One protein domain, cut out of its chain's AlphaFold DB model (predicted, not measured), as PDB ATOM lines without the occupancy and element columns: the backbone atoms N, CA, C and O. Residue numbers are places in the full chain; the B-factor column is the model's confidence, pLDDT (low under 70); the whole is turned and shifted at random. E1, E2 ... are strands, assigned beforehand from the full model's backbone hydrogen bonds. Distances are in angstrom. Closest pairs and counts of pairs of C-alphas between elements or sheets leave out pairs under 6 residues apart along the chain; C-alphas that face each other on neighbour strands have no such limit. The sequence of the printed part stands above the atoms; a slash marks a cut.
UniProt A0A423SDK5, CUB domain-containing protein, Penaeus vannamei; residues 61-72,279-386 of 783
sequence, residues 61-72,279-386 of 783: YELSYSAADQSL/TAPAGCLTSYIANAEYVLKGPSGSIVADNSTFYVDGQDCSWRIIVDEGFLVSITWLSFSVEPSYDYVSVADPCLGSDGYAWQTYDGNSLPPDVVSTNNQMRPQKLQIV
ATOM      1  N   TYR A  61     -14.946  15.310  -3.146       77.56
ATOM      2  CA  TYR A  61     -16.029  14.774  -2.340       77.56
ATOM      3  C   TYR A  61     -15.569  14.638  -0.883       77.56
ATOM      4  O   TYR A  61     -14.416  14.300  -0.596       77.56
ATOM      5  N   GLU A  62     -16.504  14.852   0.033       84.00
ATOM      6  CA  GLU A  62     -16.398  14.449   1.427       84.00
ATOM      7  C   GLU A  62     -17.774  13.983   1.902       84.00
ATOM      8  O   GLU A  62     -18.769  14.698   1.757       84.00
ATOM      9  N   LEU A  63     -17.830  12.796   2.499       84.25
ATOM     10  CA  LEU A  63     -19.019  12.283   3.171       84.25
ATOM     11  C   LEU A  63     -18.667  11.815   4.577       84.25
ATOM     12  O   LEU A  63     -17.583  11.289   4.833       84.25
ATOM     13  N   SER A  64     -19.626  11.953   5.479       88.31
ATOM     14  CA  SER A  64     -19.577  11.379   6.818       88.31
ATOM     15  C   SER A  64     -20.552  10.212   6.925       88.31
ATOM     16  O   SER A  64     -21.566  10.173   6.228       88.31
ATOM     17  N   TYR A  65     -20.245   9.259   7.802       86.00
ATOM     18  CA  TYR A  65     -21.171   8.195   8.174       86.00
ATOM     19  C   TYR A  65     -21.371   8.141   9.685       86.00
ATOM     20  O   TYR A  65     -20.467   8.474  10.458       86.00
ATOM     21  N   SER A  66     -22.549   7.686  10.107       91.44
ATOM     22  CA  SER A  66     -22.895   7.481  11.512       91.44
ATOM     23  C   SER A  66     -23.848   6.301  11.719       91.44
ATOM     24  O   SER A  66     -24.575   5.893  10.811       91.44
ATOM     25  N   ALA A  67     -23.830   5.748  12.929       89.31
ATOM     26  CA  ALA A  67     -24.784   4.762  13.411       89.31
ATOM     27  C   ALA A  67     -26.088   5.461  13.838       89.31
ATOM     28  O   ALA A  67     -26.160   6.063  14.910       89.31
ATOM     29  N   ALA A  68     -27.119   5.372  13.000       86.25
ATOM     30  CA  ALA A  68     -28.469   5.822  13.323       86.25
ATOM     31  C   ALA A  68     -29.241   4.720  14.065       86.25
ATOM     32  O   ALA A  68     -29.104   3.537  13.753       86.25
ATOM     33  N   ASP A  69     -30.069   5.098  15.039       84.50
ATOM     34  CA  ASP A  69     -30.976   4.171  15.725       84.50
ATOM     35  C   ASP A  69     -32.048   3.643  14.751       84.50
ATOM     36  O   ASP A  69     -32.642   4.407  13.986       84.50
ATOM     37  N   GLN A  70     -32.330   2.337  14.794       70.94
ATOM     38  CA  GLN A  70     -33.413   1.710  14.031       70.94
ATOM     39  C   GLN A  70     -34.798   2.303  14.359       70.94
ATOM     40  O   GLN A  70     -35.682   2.272  13.501       70.94
ATOM     41  N   SER A  71     -34.986   2.909  15.540       60.66
ATOM     42  CA  SER A  71     -36.224   3.621  15.898       60.66
ATOM     43  C   SER A  71     -36.550   4.806  14.972       60.66
ATOM     44  O   SER A  71     -37.723   5.124  14.767       60.66
ATOM     45  N   LEU A  72     -35.539   5.406  14.328       52.94
ATOM     46  CA  LEU A  72     -35.687   6.554  13.423       52.94
ATOM     47  C   LEU A  72     -36.282   6.194  12.047       52.94
ATOM     48  O   LEU A  72     -36.491   7.087  11.232       52.94
ATOM     49  N   THR A 279     -10.260   7.824  10.124       45.69
ATOM     50  CA  THR A 279      -9.843   8.261   8.785       45.69
ATOM     51  C   THR A 279      -9.839   7.058   7.845       45.69
ATOM     52  O   THR A 279      -9.347   5.988   8.214       45.69
ATOM     53  N   ALA A 280     -10.383   7.220   6.635       47.22
ATOM     54  CA  ALA A 280     -10.365   6.168   5.624       47.22
ATOM     55  C   ALA A 280      -8.928   5.634   5.400       47.22
ATOM     56  O   ALA A 280      -7.972   6.417   5.394       47.22
ATOM     57  N   PRO A 281      -8.738   4.310   5.234       48.06
ATOM     58  CA  PRO A 281      -7.409   3.724   5.114       48.06
ATOM     59  C   PRO A 281      -6.681   4.263   3.878       48.06
ATOM     60  O   PRO A 281      -7.223   4.262   2.772       48.06
ATOM     61  N   ALA A 282      -5.418   4.657   4.063       44.53
ATOM     62  CA  ALA A 282      -4.618   5.399   3.081       44.53
ATOM     63  C   ALA A 282      -4.352   4.686   1.733       44.53
ATOM     64  O   ALA A 282      -3.736   5.267   0.845       44.53
ATOM     65  N   GLY A 283      -4.820   3.443   1.565       46.00
ATOM     66  CA  GLY A 283      -4.724   2.699   0.310       46.00
ATOM     67  C   GLY A 283      -5.565   3.291  -0.823       46.00
ATOM     68  O   GLY A 283      -5.126   3.247  -1.963       46.00
ATOM     69  N   CYS A 284      -6.733   3.883  -0.531       57.19
ATOM     70  CA  CYS A 284      -7.491   4.585  -1.573       57.19
ATOM     71  C   CYS A 284      -6.749   5.857  -2.025       57.19
ATOM     72  O   CYS A 284      -6.666   6.110  -3.219       57.19
ATOM     73  N   LEU A 285      -6.105   6.556  -1.075       54.69
ATOM     74  CA  LEU A 285      -5.582   7.925  -1.205       54.69
ATOM     75  C   LEU A 285      -4.371   8.113  -2.152       54.69
ATOM     76  O   LEU A 285      -3.715   9.154  -2.105       54.69
ATOM     77  N   THR A 286      -3.957   7.078  -2.895       52.50
ATOM     78  CA  THR A 286      -2.647   7.060  -3.582       52.50
ATOM     79  C   THR A 286      -2.555   6.238  -4.874       52.50
ATOM     80  O   THR A 286      -1.492   6.255  -5.500       52.50
ATOM     81  N   SER A 287      -3.590   5.500  -5.301       52.81
ATOM     82  CA  SER A 287      -3.423   4.499  -6.373       52.81
ATOM     83  C   SER A 287      -4.431   4.585  -7.520       52.81
ATOM     84  O   SER A 287      -5.614   4.305  -7.356       52.81
ATOM     85  N   TYR A 288      -3.878   4.810  -8.715       52.72
ATOM     86  CA  TYR A 288      -4.522   4.858 -10.036       52.72
ATOM     87  C   TYR A 288      -5.419   3.652 -10.401       52.72
ATOM     88  O   TYR A 288      -6.227   3.756 -11.314       52.72
ATOM     89  N   ILE A 289      -5.286   2.499  -9.728       55.16
ATOM     90  CA  ILE A 289      -6.229   1.371  -9.834       55.16
ATOM     91  C   ILE A 289      -6.334   0.677  -8.465       55.16
ATOM     92  O   ILE A 289      -5.481  -0.143  -8.118       55.16
ATOM     93  N   ALA A 290      -7.401   0.956  -7.712       54.19
ATOM     94  CA  ALA A 290      -7.637   0.417  -6.373       54.19
ATOM     95  C   ALA A 290      -8.854  -0.525  -6.312       54.19
ATOM     96  O   ALA A 290      -9.792  -0.246  -5.575       54.19
ATOM     97  N   ASN A 291      -8.820  -1.682  -6.999       58.09
ATOM     98  CA  ASN A 291      -9.851  -2.747  -6.900       58.09
ATOM     99  C   ASN A 291      -9.916  -3.422  -5.496       58.09
ATOM    100  O   ASN A 291      -9.980  -4.647  -5.376       58.09
ATOM    101  N   ALA A 292      -9.830  -2.637  -4.429       62.66
ATOM    102  CA  ALA A 292      -9.785  -3.011  -3.033       62.66
ATOM    103  C   ALA A 292     -11.063  -2.520  -2.341       62.66
ATOM    104  O   ALA A 292     -11.440  -1.355  -2.441       62.66
ATOM    105  N   GLU A 293     -11.718  -3.428  -1.623       73.25
ATOM    106  CA  GLU A 293     -12.881  -3.119  -0.795       73.25
ATOM    107  C   GLU A 293     -12.412  -2.757   0.623       73.25
ATOM    108  O   GLU A 293     -11.985  -3.616   1.399       73.25
ATOM    109  N   TYR A 294     -12.483  -1.475   0.970       76.44
ATOM    110  CA  TYR A 294     -12.060  -0.956   2.266       76.44
ATOM    111  C   TYR A 294     -13.178  -1.103   3.305       76.44
ATOM    112  O   TYR A 294     -14.192  -0.403   3.267       76.44
ATOM    113  N   VAL A 295     -12.995  -2.017   4.261       81.00
ATOM    114  CA  VAL A 295     -13.968  -2.239   5.342       81.00
ATOM    115  C   VAL A 295     -13.769  -1.206   6.452       81.00
ATOM    116  O   VAL A 295     -12.771  -1.241   7.172       81.00
ATOM    117  N   LEU A 296     -14.747  -0.319   6.613       83.31
ATOM    118  CA  LEU A 296     -14.833   0.661   7.690       83.31
ATOM    119  C   LEU A 296     -15.744   0.119   8.799       83.31
ATOM    120  O   LEU A 296     -16.785  -0.481   8.521       83.31
ATOM    121  N   LYS A 297     -15.343   0.311  10.058       87.50
ATOM    122  CA  LYS A 297     -16.068  -0.179  11.235       87.50
ATOM    123  C   LYS A 297     -16.139   0.873  12.331       87.50
ATOM    124  O   LYS A 297     -15.168   1.597  12.547       87.50
ATOM    125  N   GLY A 298     -17.241   0.855  13.073       88.12
ATOM    126  CA  GLY A 298     -17.471   1.696  14.248       88.12
ATOM    127  C   GLY A 298     -18.670   2.633  14.079       88.12
ATOM    128  O   GLY A 298     -19.293   2.651  13.019       88.12
ATOM    129  N   PRO A 299     -19.010   3.412  15.120       88.44
ATOM    130  CA  PRO A 299     -20.244   4.195  15.163       88.44
ATOM    131  C   PRO A 299     -20.234   5.446  14.271       88.44
ATOM    132  O   PRO A 299     -21.291   6.042  14.082       88.44
ATOM    133  N   SER A 300     -19.081   5.871  13.743       90.12
ATOM    134  CA  SER A 300     -18.974   6.967  12.772       90.12
ATOM    135  C   SER A 300     -17.597   7.041  12.097       90.12
ATOM    136  O   SER A 300     -16.637   6.396  12.528       90.12
ATOM    137  N   GLY A 301     -17.491   7.859  11.046       85.81
ATOM    138  CA  GLY A 301     -16.235   8.228  10.387       85.81
ATOM    139  C   GLY A 301     -16.451   9.155   9.184       85.81
ATOM    140  O   GLY A 301     -17.570   9.600   8.936       85.81
ATOM    141  N   SER A 302     -15.380   9.449   8.438       82.75
ATOM    142  CA  SER A 302     -15.414  10.282   7.220       82.75
ATOM    143  C   SER A 302     -14.638   9.619   6.077       82.75
ATOM    144  O   SER A 302     -13.618   8.958   6.309       82.75
ATOM    145  N   ILE A 303     -15.133   9.791   4.850       82.00
ATOM    146  CA  ILE A 303     -14.473   9.414   3.598       82.00
ATOM    147  C   ILE A 303     -14.281  10.696   2.780       82.00
ATOM    148  O   ILE A 303     -15.246  11.378   2.440       82.00
ATOM    149  N   VAL A 304     -13.023  11.005   2.466       79.31
ATOM    150  CA  VAL A 304     -12.577  12.245   1.813       79.31
ATOM    151  C   VAL A 304     -11.825  11.892   0.528       79.31
ATOM    152  O   VAL A 304     -11.207  10.827   0.456       79.31
ATOM    153  N   ALA A 305     -11.845  12.783  -0.462       68.56
ATOM    154  CA  ALA A 305     -10.951  12.727  -1.617       68.56
ATOM    155  C   ALA A 305      -9.460  12.762  -1.222       68.56
ATOM    156  O   ALA A 305      -9.058  13.491  -0.313       68.56
ATOM    157  N   ASP A 306      -8.646  12.004  -1.962       64.81
ATOM    158  CA  ASP A 306      -7.236  11.660  -1.718       64.81
ATOM    159  C   ASP A 306      -6.361  12.764  -1.132       64.81
ATOM    160  O   ASP A 306      -5.657  12.553  -0.144       64.81
ATOM    161  N   ASN A 307      -6.408  13.949  -1.741       61.47
ATOM    162  CA  ASN A 307      -5.542  15.069  -1.395       61.47
ATOM    163  C   ASN A 307      -6.276  16.177  -0.610       61.47
ATOM    164  O   ASN A 307      -5.808  17.315  -0.555       61.47
ATOM    165  N   SER A 308      -7.472  15.902  -0.066       58.38
ATOM    166  CA  SER A 308      -8.401  16.864   0.582       58.38
ATOM    167  C   SER A 308      -8.775  18.110  -0.250       58.38
ATOM    168  O   SER A 308      -9.395  19.045   0.247       58.38
ATOM    169  N   THR A 309      -8.368  18.134  -1.520       60.25
ATOM    170  CA  THR A 309      -8.410  19.296  -2.428       60.25
ATOM    171  C   THR A 309      -8.671  18.903  -3.883       60.25
ATOM    172  O   THR A 309      -9.119  19.744  -4.658       60.25
ATOM    173  N   PHE A 310      -8.417  17.639  -4.239       69.19
ATOM    174  CA  PHE A 310      -8.897  16.968  -5.446       69.19
ATOM    175  C   PHE A 310      -8.833  15.437  -5.273       69.19
ATOM    176  O   PHE A 310      -8.068  14.947  -4.431       69.19
ATOM    177  N   TYR A 311      -9.616  14.696  -6.063       74.06
ATOM    178  CA  TYR A 311      -9.479  13.248  -6.281       74.06
ATOM    179  C   TYR A 311      -8.536  12.924  -7.458       74.06
ATOM    180  O   TYR A 311      -8.079  13.827  -8.163       74.06
ATOM    181  N   VAL A 312      -8.197  11.647  -7.667       73.06
ATOM    182  CA  VAL A 312      -7.194  11.222  -8.664       73.06
ATOM    183  C   VAL A 312      -7.843  10.637  -9.929       73.06
ATOM    184  O   VAL A 312      -8.808   9.885  -9.863       73.06
ATOM    185  N   ASP A 313      -7.280  10.960 -11.099       72.56
ATOM    186  CA  ASP A 313      -7.671  10.406 -12.409       72.56
ATOM    187  C   ASP A 313      -7.624   8.855 -12.392       72.56
ATOM    188  O   ASP A 313      -6.608   8.276 -12.000       72.56
ATOM    189  N   GLY A 314      -8.711   8.179 -12.789       70.38
ATOM    190  CA  GLY A 314      -8.834   6.712 -12.857       70.38
ATOM    191  C   GLY A 314      -9.194   5.977 -11.550       70.38
ATOM    192  O   GLY A 314      -9.163   4.743 -11.512       70.38
ATOM    193  N   GLN A 315      -9.517   6.697 -10.476       73.75
ATOM    194  CA  GLN A 315      -9.696   6.153  -9.126       73.75
ATOM    195  C   GLN A 315     -10.989   5.316  -8.928       73.75
ATOM    196  O   GLN A 315     -12.042   5.805  -8.523       73.75
ATOM    197  N   ASP A 316     -10.894   4.001  -9.139       75.94
ATOM    198  CA  ASP A 316     -11.950   3.026  -8.812       75.94
ATOM    199  C   ASP A 316     -11.806   2.501  -7.364       75.94
ATOM    200  O   ASP A 316     -11.216   1.443  -7.169       75.94
ATOM    201  N   CYS A 317     -12.283   3.239  -6.350       76.31
ATOM    202  CA  CYS A 317     -12.273   2.805  -4.938       76.31
ATOM    203  C   CYS A 317     -13.620   2.200  -4.504       76.31
ATOM    204  O   CYS A 317     -14.689   2.630  -4.938       76.31
ATOM    205  N   SER A 318     -13.597   1.231  -3.581       78.31
ATOM    206  CA  SER A 318     -14.819   0.661  -2.991       78.31
ATOM    207  C   SER A 318     -14.762   0.583  -1.466       78.31
ATOM    208  O   SER A 318     -13.719   0.246  -0.907       78.31
ATOM    209  N   TRP A 319     -15.884   0.820  -0.777       81.94
ATOM    210  CA  TRP A 319     -15.971   0.722   0.686       81.94
ATOM    211  C   TRP A 319     -17.116  -0.185   1.162       81.94
ATOM    212  O   TRP A 319     -18.110  -0.433   0.479       81.94
ATOM    213  N   ARG A 320     -16.976  -0.691   2.391       82.75
ATOM    214  CA  ARG A 320     -18.028  -1.411   3.120       82.75
ATOM    215  C   ARG A 320     -18.093  -0.871   4.541       82.75
ATOM    216  O   ARG A 320     -17.155  -1.075   5.307       82.75
ATOM    217  N   ILE A 321     -19.185  -0.200   4.890       84.81
ATOM    218  CA  ILE A 321     -19.395   0.365   6.227       84.81
ATOM    219  C   ILE A 321     -20.202  -0.624   7.061       84.81
ATOM    220  O   ILE A 321     -21.239  -1.121   6.617       84.81
ATOM    221  N   ILE A 322     -19.709  -0.916   8.262       85.81
ATOM    222  CA  ILE A 322     -20.329  -1.830   9.222       85.81
ATOM    223  C   ILE A 322     -20.444  -1.109  10.569       85.81
ATOM    224  O   ILE A 322     -19.429  -0.827  11.213       85.81
ATOM    225  N   VAL A 323     -21.679  -0.838  10.985       88.38
ATOM    226  CA  VAL A 323     -22.014  -0.374  12.341       88.38
ATOM    227  C   VAL A 323     -22.443  -1.564  13.205       88.38
ATOM    228  O   VAL A 323     -22.650  -2.675  12.703       88.38
ATOM    229  N   ASP A 324     -22.555  -1.355  14.512       90.12
ATOM    230  CA  ASP A 324     -22.974  -2.407  15.440       90.12
ATOM    231  C   ASP A 324     -24.425  -2.862  15.177       90.12
ATOM    232  O   ASP A 324     -25.248  -2.137  14.614       90.12
ATOM    233  N   GLU A 325     -24.741  -4.101  15.557       88.62
ATOM    234  CA  GLU A 325     -26.093  -4.651  15.415       88.62
ATOM    235  C   GLU A 325     -27.106  -3.844  16.249       88.62
ATOM    236  O   GLU A 325     -26.807  -3.395  17.354       88.62
ATOM    237  N   GLY A 326     -28.309  -3.636  15.703       86.25
ATOM    238  CA  GLY A 326     -29.314  -2.722  16.268       86.25
ATOM    239  C   GLY A 326     -29.241  -1.282  15.740       86.25
ATOM    240  O   GLY A 326     -30.171  -0.515  15.967       86.25
ATOM    241  N   PHE A 327     -28.206  -0.930  14.971       88.56
ATOM    242  CA  PHE A 327     -28.091   0.362  14.283       88.56
ATOM    243  C   PHE A 327     -28.250   0.233  12.760       88.56
ATOM    244  O   PHE A 327     -28.268  -0.864  12.195       88.56
ATOM    245  N   LEU A 328     -28.383   1.381  12.098       89.31
ATOM    246  CA  LEU A 328     -28.368   1.575  10.648       89.31
ATOM    247  C   LEU A 328     -27.190   2.478  10.268       89.31
ATOM    248  O   LEU A 328     -26.757   3.308  11.064       89.31
ATOM    249  N   VAL A 329     -26.694   2.355   9.041       86.81
ATOM    250  CA  VAL A 329     -25.691   3.268   8.484       86.81
ATOM    251  C   VAL A 329     -26.422   4.468   7.886       86.81
ATOM    252  O   VAL A 329     -27.144   4.317   6.903       86.81
ATOM    253  N   SER A 330     -26.225   5.653   8.455       89.31
ATOM    254  CA  SER A 330     -26.632   6.930   7.860       89.31
ATOM    255  C   SER A 330     -25.415   7.615   7.243       89.31
ATOM    256  O   SER A 330     -24.357   7.666   7.872       89.31
ATOM    257  N   ILE A 331     -25.557   8.109   6.013       86.81
ATOM    258  CA  ILE A 331     -24.540   8.860   5.270       86.81
ATOM    259  C   ILE A 331     -25.047  10.267   4.985       86.81
ATOM    260  O   ILE A 331     -26.140  10.421   4.440       86.81
ATOM    261  N   THR A 332     -24.195  11.248   5.284       89.50
ATOM    262  CA  THR A 332     -24.434  12.679   5.072       89.50
ATOM    263  C   THR A 332     -23.277  13.289   4.289       89.50
ATOM    264  O   THR A 332     -22.108  13.126   4.660       89.50
ATOM    265  N   TRP A 333     -23.595  14.003   3.210       87.19
ATOM    266  CA  TRP A 333     -22.614  14.610   2.304       87.19
ATOM    267  C   TRP A 333     -22.158  15.971   2.838       87.19
ATOM    268  O   TRP A 333     -22.977  16.848   3.098       87.19
ATOM    269  N   LEU A 334     -20.846  16.154   2.993       87.75
ATOM    270  CA  LEU A 334     -20.245  17.405   3.474       87.75
ATOM    271  C   LEU A 334     -19.752  18.271   2.305       87.75
ATOM    272  O   LEU A 334     -19.897  19.491   2.331       87.75
ATOM    273  N   SER A 335     -19.229  17.643   1.250       85.38
ATOM    274  CA  SER A 335     -18.988  18.278  -0.050       85.38
ATOM    275  C   SER A 335     -19.142  17.270  -1.192       85.38
ATOM    276  O   SER A 335     -18.919  16.072  -1.011       85.38
ATOM    277  N   PHE A 336     -19.551  17.741  -2.372       86.62
ATOM    278  CA  PHE A 336     -19.727  16.889  -3.548       86.62
ATOM    279  C   PHE A 336     -19.507  17.672  -4.847       86.62
ATOM    280  O   PHE A 336     -20.225  18.629  -5.138       86.62
ATOM    281  N   SER A 337     -18.500  17.264  -5.614       85.44
ATOM    282  CA  SER A 337     -18.107  17.865  -6.885       85.44
ATOM    283  C   SER A 337     -17.278  16.852  -7.677       85.44
ATOM    284  O   SER A 337     -16.112  16.631  -7.359       85.44
ATOM    285  N   VAL A 338     -17.892  16.214  -8.676       82.81
ATOM    286  CA  VAL A 338     -17.265  15.223  -9.575       82.81
ATOM    287  C   VAL A 338     -17.597  15.529 -11.042       82.81
ATOM    288  O   VAL A 338     -18.610  16.179 -11.312       82.81
ATOM    289  N   GLU A 339     -16.768  15.091 -11.998       83.56
ATOM    290  CA  GLU A 339     -16.965  15.390 -13.426       83.56
ATOM    291  C   GLU A 339     -18.268  14.748 -13.957       83.56
ATOM    292  O   GLU A 339     -18.356  13.520 -14.062       83.56
ATOM    293  N   PRO A 340     -19.301  15.542 -14.312       83.62
ATOM    294  CA  PRO A 340     -20.617  15.010 -14.653       83.62
ATOM    295  C   PRO A 340     -20.566  14.133 -15.907       83.62
ATOM    296  O   PRO A 340     -19.913  14.468 -16.895       83.62
ATOM    297  N   SER A 341     -21.311  13.028 -15.885       80.06
ATOM    298  CA  SER A 341     -21.338  11.973 -16.913       80.06
ATOM    299  C   SER A 341     -20.025  11.201 -17.157       80.06
ATOM    300  O   SER A 341     -20.022  10.327 -18.027       80.06
ATOM    301  N   TYR A 342     -18.950  11.457 -16.402       79.81
ATOM    302  CA  TYR A 342     -17.689  10.694 -16.465       79.81
ATOM    303  C   TYR A 342     -17.370  10.014 -15.129       79.81
ATOM    304  O   TYR A 342     -17.167   8.798 -15.091       79.81
ATOM    305  N   ASP A 343     -17.411  10.779 -14.040       82.62
ATOM    306  CA  ASP A 343     -17.155  10.317 -12.680       82.62
ATOM    307  C   ASP A 343     -18.454  10.209 -11.887       82.62
ATOM    308  O   ASP A 343     -19.333  11.066 -11.984       82.62
ATOM    309  N   TYR A 344     -18.583   9.153 -11.080       82.88
ATOM    310  CA  TYR A 344     -19.787   8.952 -10.282       82.88
ATOM    311  C   TYR A 344     -19.535   8.232  -8.957       82.88
ATOM    312  O   TYR A 344     -18.721   7.313  -8.832       82.88
ATOM    313  N   VAL A 345     -20.329   8.616  -7.962       82.94
ATOM    314  CA  VAL A 345     -20.452   7.925  -6.680       82.94
ATOM    315  C   VAL A 345     -21.685   7.028  -6.734       82.94
ATOM    316  O   VAL A 345     -22.781   7.539  -6.954       82.94
ATOM    317  N   SER A 346     -21.542   5.714  -6.504       80.69
ATOM    318  CA  SER A 346     -22.697   4.813  -6.361       80.69
ATOM    319  C   SER A 346     -22.803   4.175  -4.970       80.69
ATOM    320  O   SER A 346     -21.872   3.544  -4.472       80.69
ATOM    321  N   VAL A 347     -23.950   4.338  -4.311       80.25
ATOM    322  CA  VAL A 347     -24.234   3.827  -2.959       80.25
ATOM    323  C   VAL A 347     -25.159   2.613  -3.051       80.25
ATOM    324  O   VAL A 347     -26.224   2.702  -3.659       80.25
ATOM    325  N   ALA A 348     -24.762   1.493  -2.437       77.38
ATOM    326  CA  ALA A 348     -25.516   0.241  -2.409       77.38
ATOM    327  C   ALA A 348     -25.957  -0.158  -0.992       77.38
ATOM    328  O   ALA A 348     -25.137  -0.420  -0.103       77.38
ATOM    329  N   ASP A 349     -27.268  -0.313  -0.815       73.75
ATOM    330  CA  ASP A 349     -27.872  -0.897   0.384       73.75
ATOM    331  C   ASP A 349     -28.144  -2.405   0.160       73.75
ATOM    332  O   ASP A 349     -28.856  -2.761  -0.788       73.75
ATOM    333  N   PRO A 350     -27.564  -3.323   0.964       59.44
ATOM    334  CA  PRO A 350     -27.595  -4.765   0.702       59.44
ATOM    335  C   PRO A 350     -28.958  -5.462   0.802       59.44
ATOM    336  O   PRO A 350     -29.034  -6.609   0.369       59.44
ATOM    337  N   CYS A 351     -30.006  -4.837   1.353       56.59
ATOM    338  CA  CYS A 351     -31.287  -5.518   1.604       56.59
ATOM    339  C   CYS A 351     -32.476  -4.993   0.771       56.59
ATOM    340  O   CYS A 351     -33.620  -5.316   1.080       56.59
ATOM    341  N   LEU A 352     -32.233  -4.232  -0.307       54.97
ATOM    342  CA  LEU A 352     -33.282  -3.752  -1.230       54.97
ATOM    343  C   LEU A 352     -33.614  -4.720  -2.395       54.97
ATOM    344  O   LEU A 352     -34.316  -4.345  -3.332       54.97
ATOM    345  N   GLY A 353     -33.166  -5.977  -2.325       42.75
ATOM    346  CA  GLY A 353     -33.528  -7.047  -3.260       42.75
ATOM    347  C   GLY A 353     -32.842  -8.369  -2.904       42.75
ATOM    348  O   GLY A 353     -31.735  -8.360  -2.374       42.75
ATOM    349  N   SER A 354     -33.478  -9.512  -3.186       46.88
ATOM    350  CA  SER A 354     -32.937 -10.845  -2.848       46.88
ATOM    351  C   SER A 354     -31.649 -11.200  -3.597       46.88
ATOM    352  O   SER A 354     -30.819 -11.937  -3.073       46.88
ATOM    353  N   ASP A 355     -31.480 -10.652  -4.803       50.25
ATOM    354  CA  ASP A 355     -30.424 -11.025  -5.752       50.25
ATOM    355  C   ASP A 355     -29.677  -9.799  -6.321       50.25
ATOM    356  O   ASP A 355     -28.914  -9.912  -7.280       50.25
ATOM    357  N   GLY A 356     -29.895  -8.605  -5.756       53.44
ATOM    358  CA  GLY A 356     -29.327  -7.366  -6.287       53.44
ATOM    359  C   GLY A 356     -29.348  -6.196  -5.308       53.44
ATOM    360  O   GLY A 356     -30.371  -5.885  -4.705       53.44
ATOM    361  N   TYR A 357     -28.206  -5.515  -5.204       60.12
ATOM    362  CA  TYR A 357     -28.085  -4.224  -4.532       60.12
ATOM    363  C   TYR A 357     -28.891  -3.163  -5.287       60.12
ATOM    364  O   TYR A 357     -28.732  -3.023  -6.503       60.12
ATOM    365  N   ALA A 358     -29.691  -2.367  -4.578       62.47
ATOM    366  CA  ALA A 358     -30.218  -1.134  -5.150       62.47
ATOM    367  C   ALA A 358     -29.111  -0.074  -5.115       62.47
ATOM    368  O   ALA A 358     -28.748   0.421  -4.047       62.47
ATOM    369  N   TRP A 359     -28.558   0.233  -6.287       72.00
ATOM    370  CA  TRP A 359     -27.561   1.283  -6.467       72.00
ATOM    371  C   TRP A 359     -28.258   2.625  -6.694       72.00
ATOM    372  O   TRP A 359     -29.045   2.760  -7.632       72.00
ATOM    373  N   GLN A 360     -27.937   3.621  -5.874       77.69
ATOM    374  CA  GLN A 360     -28.193   5.027  -6.191       77.69
ATOM    375  C   GLN A 360     -26.893   5.650  -6.692       77.69
ATOM    376  O   GLN A 360     -25.857   5.461  -6.058       77.69
ATOM    377  N   THR A 361     -26.940   6.365  -7.814       83.44
ATOM    378  CA  THR A 361     -25.757   6.946  -8.467       83.44
ATOM    379  C   THR A 361     -25.892   8.460  -8.554       83.44
ATOM    380  O   THR A 361     -26.958   8.954  -8.921       83.44
ATOM    381  N   TYR A 362     -24.810   9.174  -8.250       86.31
ATOM    382  CA  TYR A 362     -24.746  10.633  -8.249       86.31
ATOM    383  C   TYR A 362     -23.489  11.124  -8.984       86.31
ATOM    384  O   TYR A 362     -22.412  10.541  -8.818       86.31
ATOM    385  N   ASP A 363     -23.624  12.204  -9.754       88.19
ATOM    386  CA  ASP A 363     -22.560  12.879 -10.504       88.19
ATOM    387  C   ASP A 363     -22.733  14.416 -10.485       88.19
ATOM    388  O   ASP A 363     -23.753  14.939 -10.032       88.19
ATOM    389  N   GLY A 364     -21.724  15.166 -10.943       86.19
ATOM    390  CA  GLY A 364     -21.752  16.633 -10.965       86.19
ATOM    391  C   GLY A 364     -21.480  17.308  -9.610       86.19
ATOM    392  O   GLY A 364     -20.761  16.782  -8.763       86.19
ATOM    393  N   ASN A 365     -22.017  18.520  -9.419       87.94
ATOM    394  CA  ASN A 365     -21.654  19.434  -8.315       87.94
ATOM    395  C   ASN A 365     -22.815  19.745  -7.341       87.94
ATOM    396  O   ASN A 365     -22.751  20.709  -6.579       87.94
ATOM    397  N   SER A 366     -23.907  18.979  -7.392       89.00
ATOM    398  CA  SER A 366     -25.023  19.079  -6.442       89.00
ATOM    399  C   SER A 366     -24.830  18.087  -5.300       89.00
ATOM    400  O   SER A 366     -24.657  16.902  -5.569       89.00
ATOM    401  N   LEU A 367     -24.927  18.541  -4.044       88.62
ATOM    402  CA  LEU A 367     -24.964  17.649  -2.876       88.62
ATOM    403  C   LEU A 367     -26.078  16.592  -3.050       88.62
ATOM    404  O   LEU A 367     -27.238  16.979  -3.223       88.62
ATOM    405  N   PRO A 368     -25.757  15.284  -3.020       88.94
ATOM    406  CA  PRO A 368     -26.765  14.232  -3.063       88.94
ATOM    407  C   PRO A 368     -27.609  14.210  -1.776       88.94
ATOM    408  O   PRO A 368     -27.216  14.801  -0.768       88.94
ATOM    409  N   PRO A 369     -28.766  13.525  -1.775       88.94
ATOM    410  CA  PRO A 369     -29.535  13.317  -0.555       88.94
ATOM    411  C   PRO A 369     -28.801  12.387   0.421       88.94
ATOM    412  O   PRO A 369     -28.078  11.472   0.013       88.94
ATOM    413  N   ASP A 370     -29.045  12.585   1.713       87.69
ATOM    414  CA  ASP A 370     -28.581  11.683   2.767       87.69
ATOM    415  C   ASP A 370     -29.193  10.282   2.608       87.69
ATOM    416  O   ASP A 370     -30.372  10.125   2.274       87.69
ATOM    417  N   VAL A 371     -28.390   9.244   2.855       84.12
ATOM    418  CA  VAL A 371     -28.767   7.843   2.603       84.12
ATOM    419  C   VAL A 371     -28.719   7.040   3.898       84.12
ATOM    420  O   VAL A 371     -27.676   6.951   4.540       84.12
ATOM    421  N   VAL A 372     -29.836   6.404   4.264       86.38
ATOM    422  CA  VAL A 372     -29.934   5.522   5.441       86.38
ATOM    423  C   VAL A 372     -30.166   4.081   4.990       86.38
ATOM    424  O   VAL A 372     -31.158   3.795   4.315       86.38
ATOM    425  N   SER A 373     -29.280   3.160   5.374       83.00
ATOM    426  CA  SER A 373     -29.397   1.734   5.041       83.00
ATOM    427  C   SER A 373     -30.615   1.070   5.687       83.00
ATOM    428  O   SER A 373     -31.261   1.603   6.598       83.00
ATOM    429  N   THR A 374     -30.952  -0.122   5.206       82.50
ATOM    430  CA  THR A 374     -31.986  -0.999   5.778       82.50
ATOM    431  C   THR A 374     -31.432  -1.969   6.828       82.50
ATOM    432  O   THR A 374     -32.212  -2.619   7.518       82.50
ATOM    433  N   ASN A 375     -30.105  -2.059   6.982       81.56
ATOM    434  CA  ASN A 375     -29.429  -2.963   7.918       81.56
ATOM    435  C   ASN A 375     -28.123  -2.345   8.474       81.56
ATOM    436  O   ASN A 375     -27.667  -1.313   7.980       81.56
ATOM    437  N   ASN A 376     -27.467  -2.987   9.446       81.94
ATOM    438  CA  ASN A 376     -26.219  -2.515  10.074       81.94
ATOM    439  C   ASN A 376     -24.972  -2.553   9.159       81.94
ATOM    440  O   ASN A 376     -23.861  -2.239   9.587       81.94
ATOM    441  N   GLN A 377     -25.138  -2.947   7.896       76.31
ATOM    442  CA  GLN A 377     -24.095  -2.947   6.876       76.31
ATOM    443  C   GLN A 377     -24.590  -2.208   5.637       76.31
ATOM    444  O   GLN A 377     -25.708  -2.438   5.181       76.31
ATOM    445  N   MET A 378     -23.724  -1.385   5.054       71.38
ATOM    446  CA  MET A 378     -23.921  -0.759   3.750       71.38
ATOM    447  C   MET A 378     -22.661  -0.987   2.900       71.38
ATOM    448  O   MET A 378     -21.550  -1.075   3.433       71.38
ATOM    449  N   ARG A 379     -22.801  -1.042   1.571       64.25
ATOM    450  CA  ARG A 379     -21.683  -0.820   0.641       64.25
ATOM    451  C   ARG A 379     -21.829   0.550  -0.013       64.25
ATOM    452  O   ARG A 379     -22.281   0.643  -1.155       64.25
ATOM    453  N   PRO A 380     -21.508   1.637   0.700       55.81
ATOM    454  CA  PRO A 380     -21.392   2.919   0.045       55.81
ATOM    455  C   PRO A 380     -20.164   2.903  -0.841       55.81
ATOM    456  O   PRO A 380     -19.122   2.380  -0.450       55.81
ATOM    457  N   GLN A 381     -20.306   3.517  -2.008       52.72
ATOM    458  CA  GLN A 381     -19.261   3.607  -3.006       52.72
ATOM    459  C   GLN A 381     -18.783   2.220  -3.461       52.72
ATOM    460  O   GLN A 381     -17.883   1.609  -2.891       52.72
ATOM    461  N   LYS A 382     -19.284   1.821  -4.634       44.53
ATOM    462  CA  LYS A 382     -18.319   1.801  -5.728       44.53
ATOM    463  C   LYS A 382     -18.164   3.253  -6.189       44.53
ATOM    464  O   LYS A 382     -19.040   3.796  -6.856       44.53
ATOM    465  N   LEU A 383     -17.090   3.909  -5.768       45.44
ATOM    466  CA  LEU A 383     -16.699   5.189  -6.339       45.44
ATOM    467  C   LEU A 383     -15.875   4.867  -7.567       45.44
ATOM    468  O   LEU A 383     -14.686   4.580  -7.454       45.44
ATOM    469  N   GLN A 384     -16.524   4.874  -8.727       45.16
ATOM    470  CA  GLN A 384     -15.806   4.716  -9.971       45.16
ATOM    471  C   GLN A 384     -15.584   6.090 -10.592       45.16
ATOM    472  O   GLN A 384     -16.374   6.553 -11.414       45.16
ATOM    473  N   ILE A 385     -14.478   6.720 -10.198       41.66
ATOM    474  CA  ILE A 385     -13.908   7.844 -10.937       41.66
ATOM    475  C   ILE A 385     -13.306   7.238 -12.211       41.66
ATOM    476  O   ILE A 385     -12.159   6.788 -12.232       41.66
ATOM    477  N   VAL A 386     -14.118   7.136 -13.270       36.78
ATOM    478  CA  VAL A 386     -13.657   6.776 -14.622       36.78
ATOM    479  C   VAL A 386     -13.233   8.043 -15.361       36.78
ATOM    480  O   VAL A 386     -13.540   8.223 -16.543       36.78
TER     481      VAL A 386
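This is residues 61 to 72 and 279 to 386 of the 783 residues of the protein "CUB domain-containing protein" of Penaeus vannamei (UniProt A0A423SDK5). Two sheets lie face to face as a sandwich, the five-stranded sheet E2 E4 E8 E6 E7 covering the smaller sheet E3 E1 E5, with their strands at 10 degrees to each other. The printed part has 120 residues with eight named strands, E1 to E8 along the chain, and no named helix; the class is all strand, though under half of the residues, 57, are in named elements. The larger sheet is mixed, the smaller all antiparallel. The whole is compact, radius of gyration of the C-alphas 13.7 A, and spans 39 by 26 by 26 A.

The larger sheet holds E2, residues 293 to 297, E4, 316 to 322, 20.5 A, E8, 377 to 385, 23.2 A, E6, 343 to 349, 20.3 A, and E7, 358 to 362. The smaller holds E3, 300 to 304, E1, 61 to 69, 25.7 A, and E5, 327 to 336, 25.7 A. C-alpha 61 is at (-16.029, 14.774, -2.340), C-alpha 385 at (-13.908, 7.844, -10.937).

E2 and E4 are parallel, with N 294 and O 318 2.8 A apart. The other neighbours are antiparallel: E4 and E8, N 319 and O 381 3.0 A; E8 and E6, N 381 and O 346 2.9 A; the hairpin E6 and E7, N 347 and O 360 2.8 A; E3 and E1, N 65 and O 301 2.9 A; E1 and E5, N 66 and O 330 2.9 A. Between the sheets, the closest C-alphas of E5 and E8, Val 329 and Met 378, are 6.5 A apart.

C-alphas 71 and 288 are farthest apart, 41.0 A. Residues 73 to 278 are not printed; C-alphas 72 and 279 are 26.3 A apart across this cut. Links E3 to E4 and E7 to E8 are long. Mean pLDDT of the printed part is 73.6; 39 residues are under 70, among them 279 to 292 and 379 to 386.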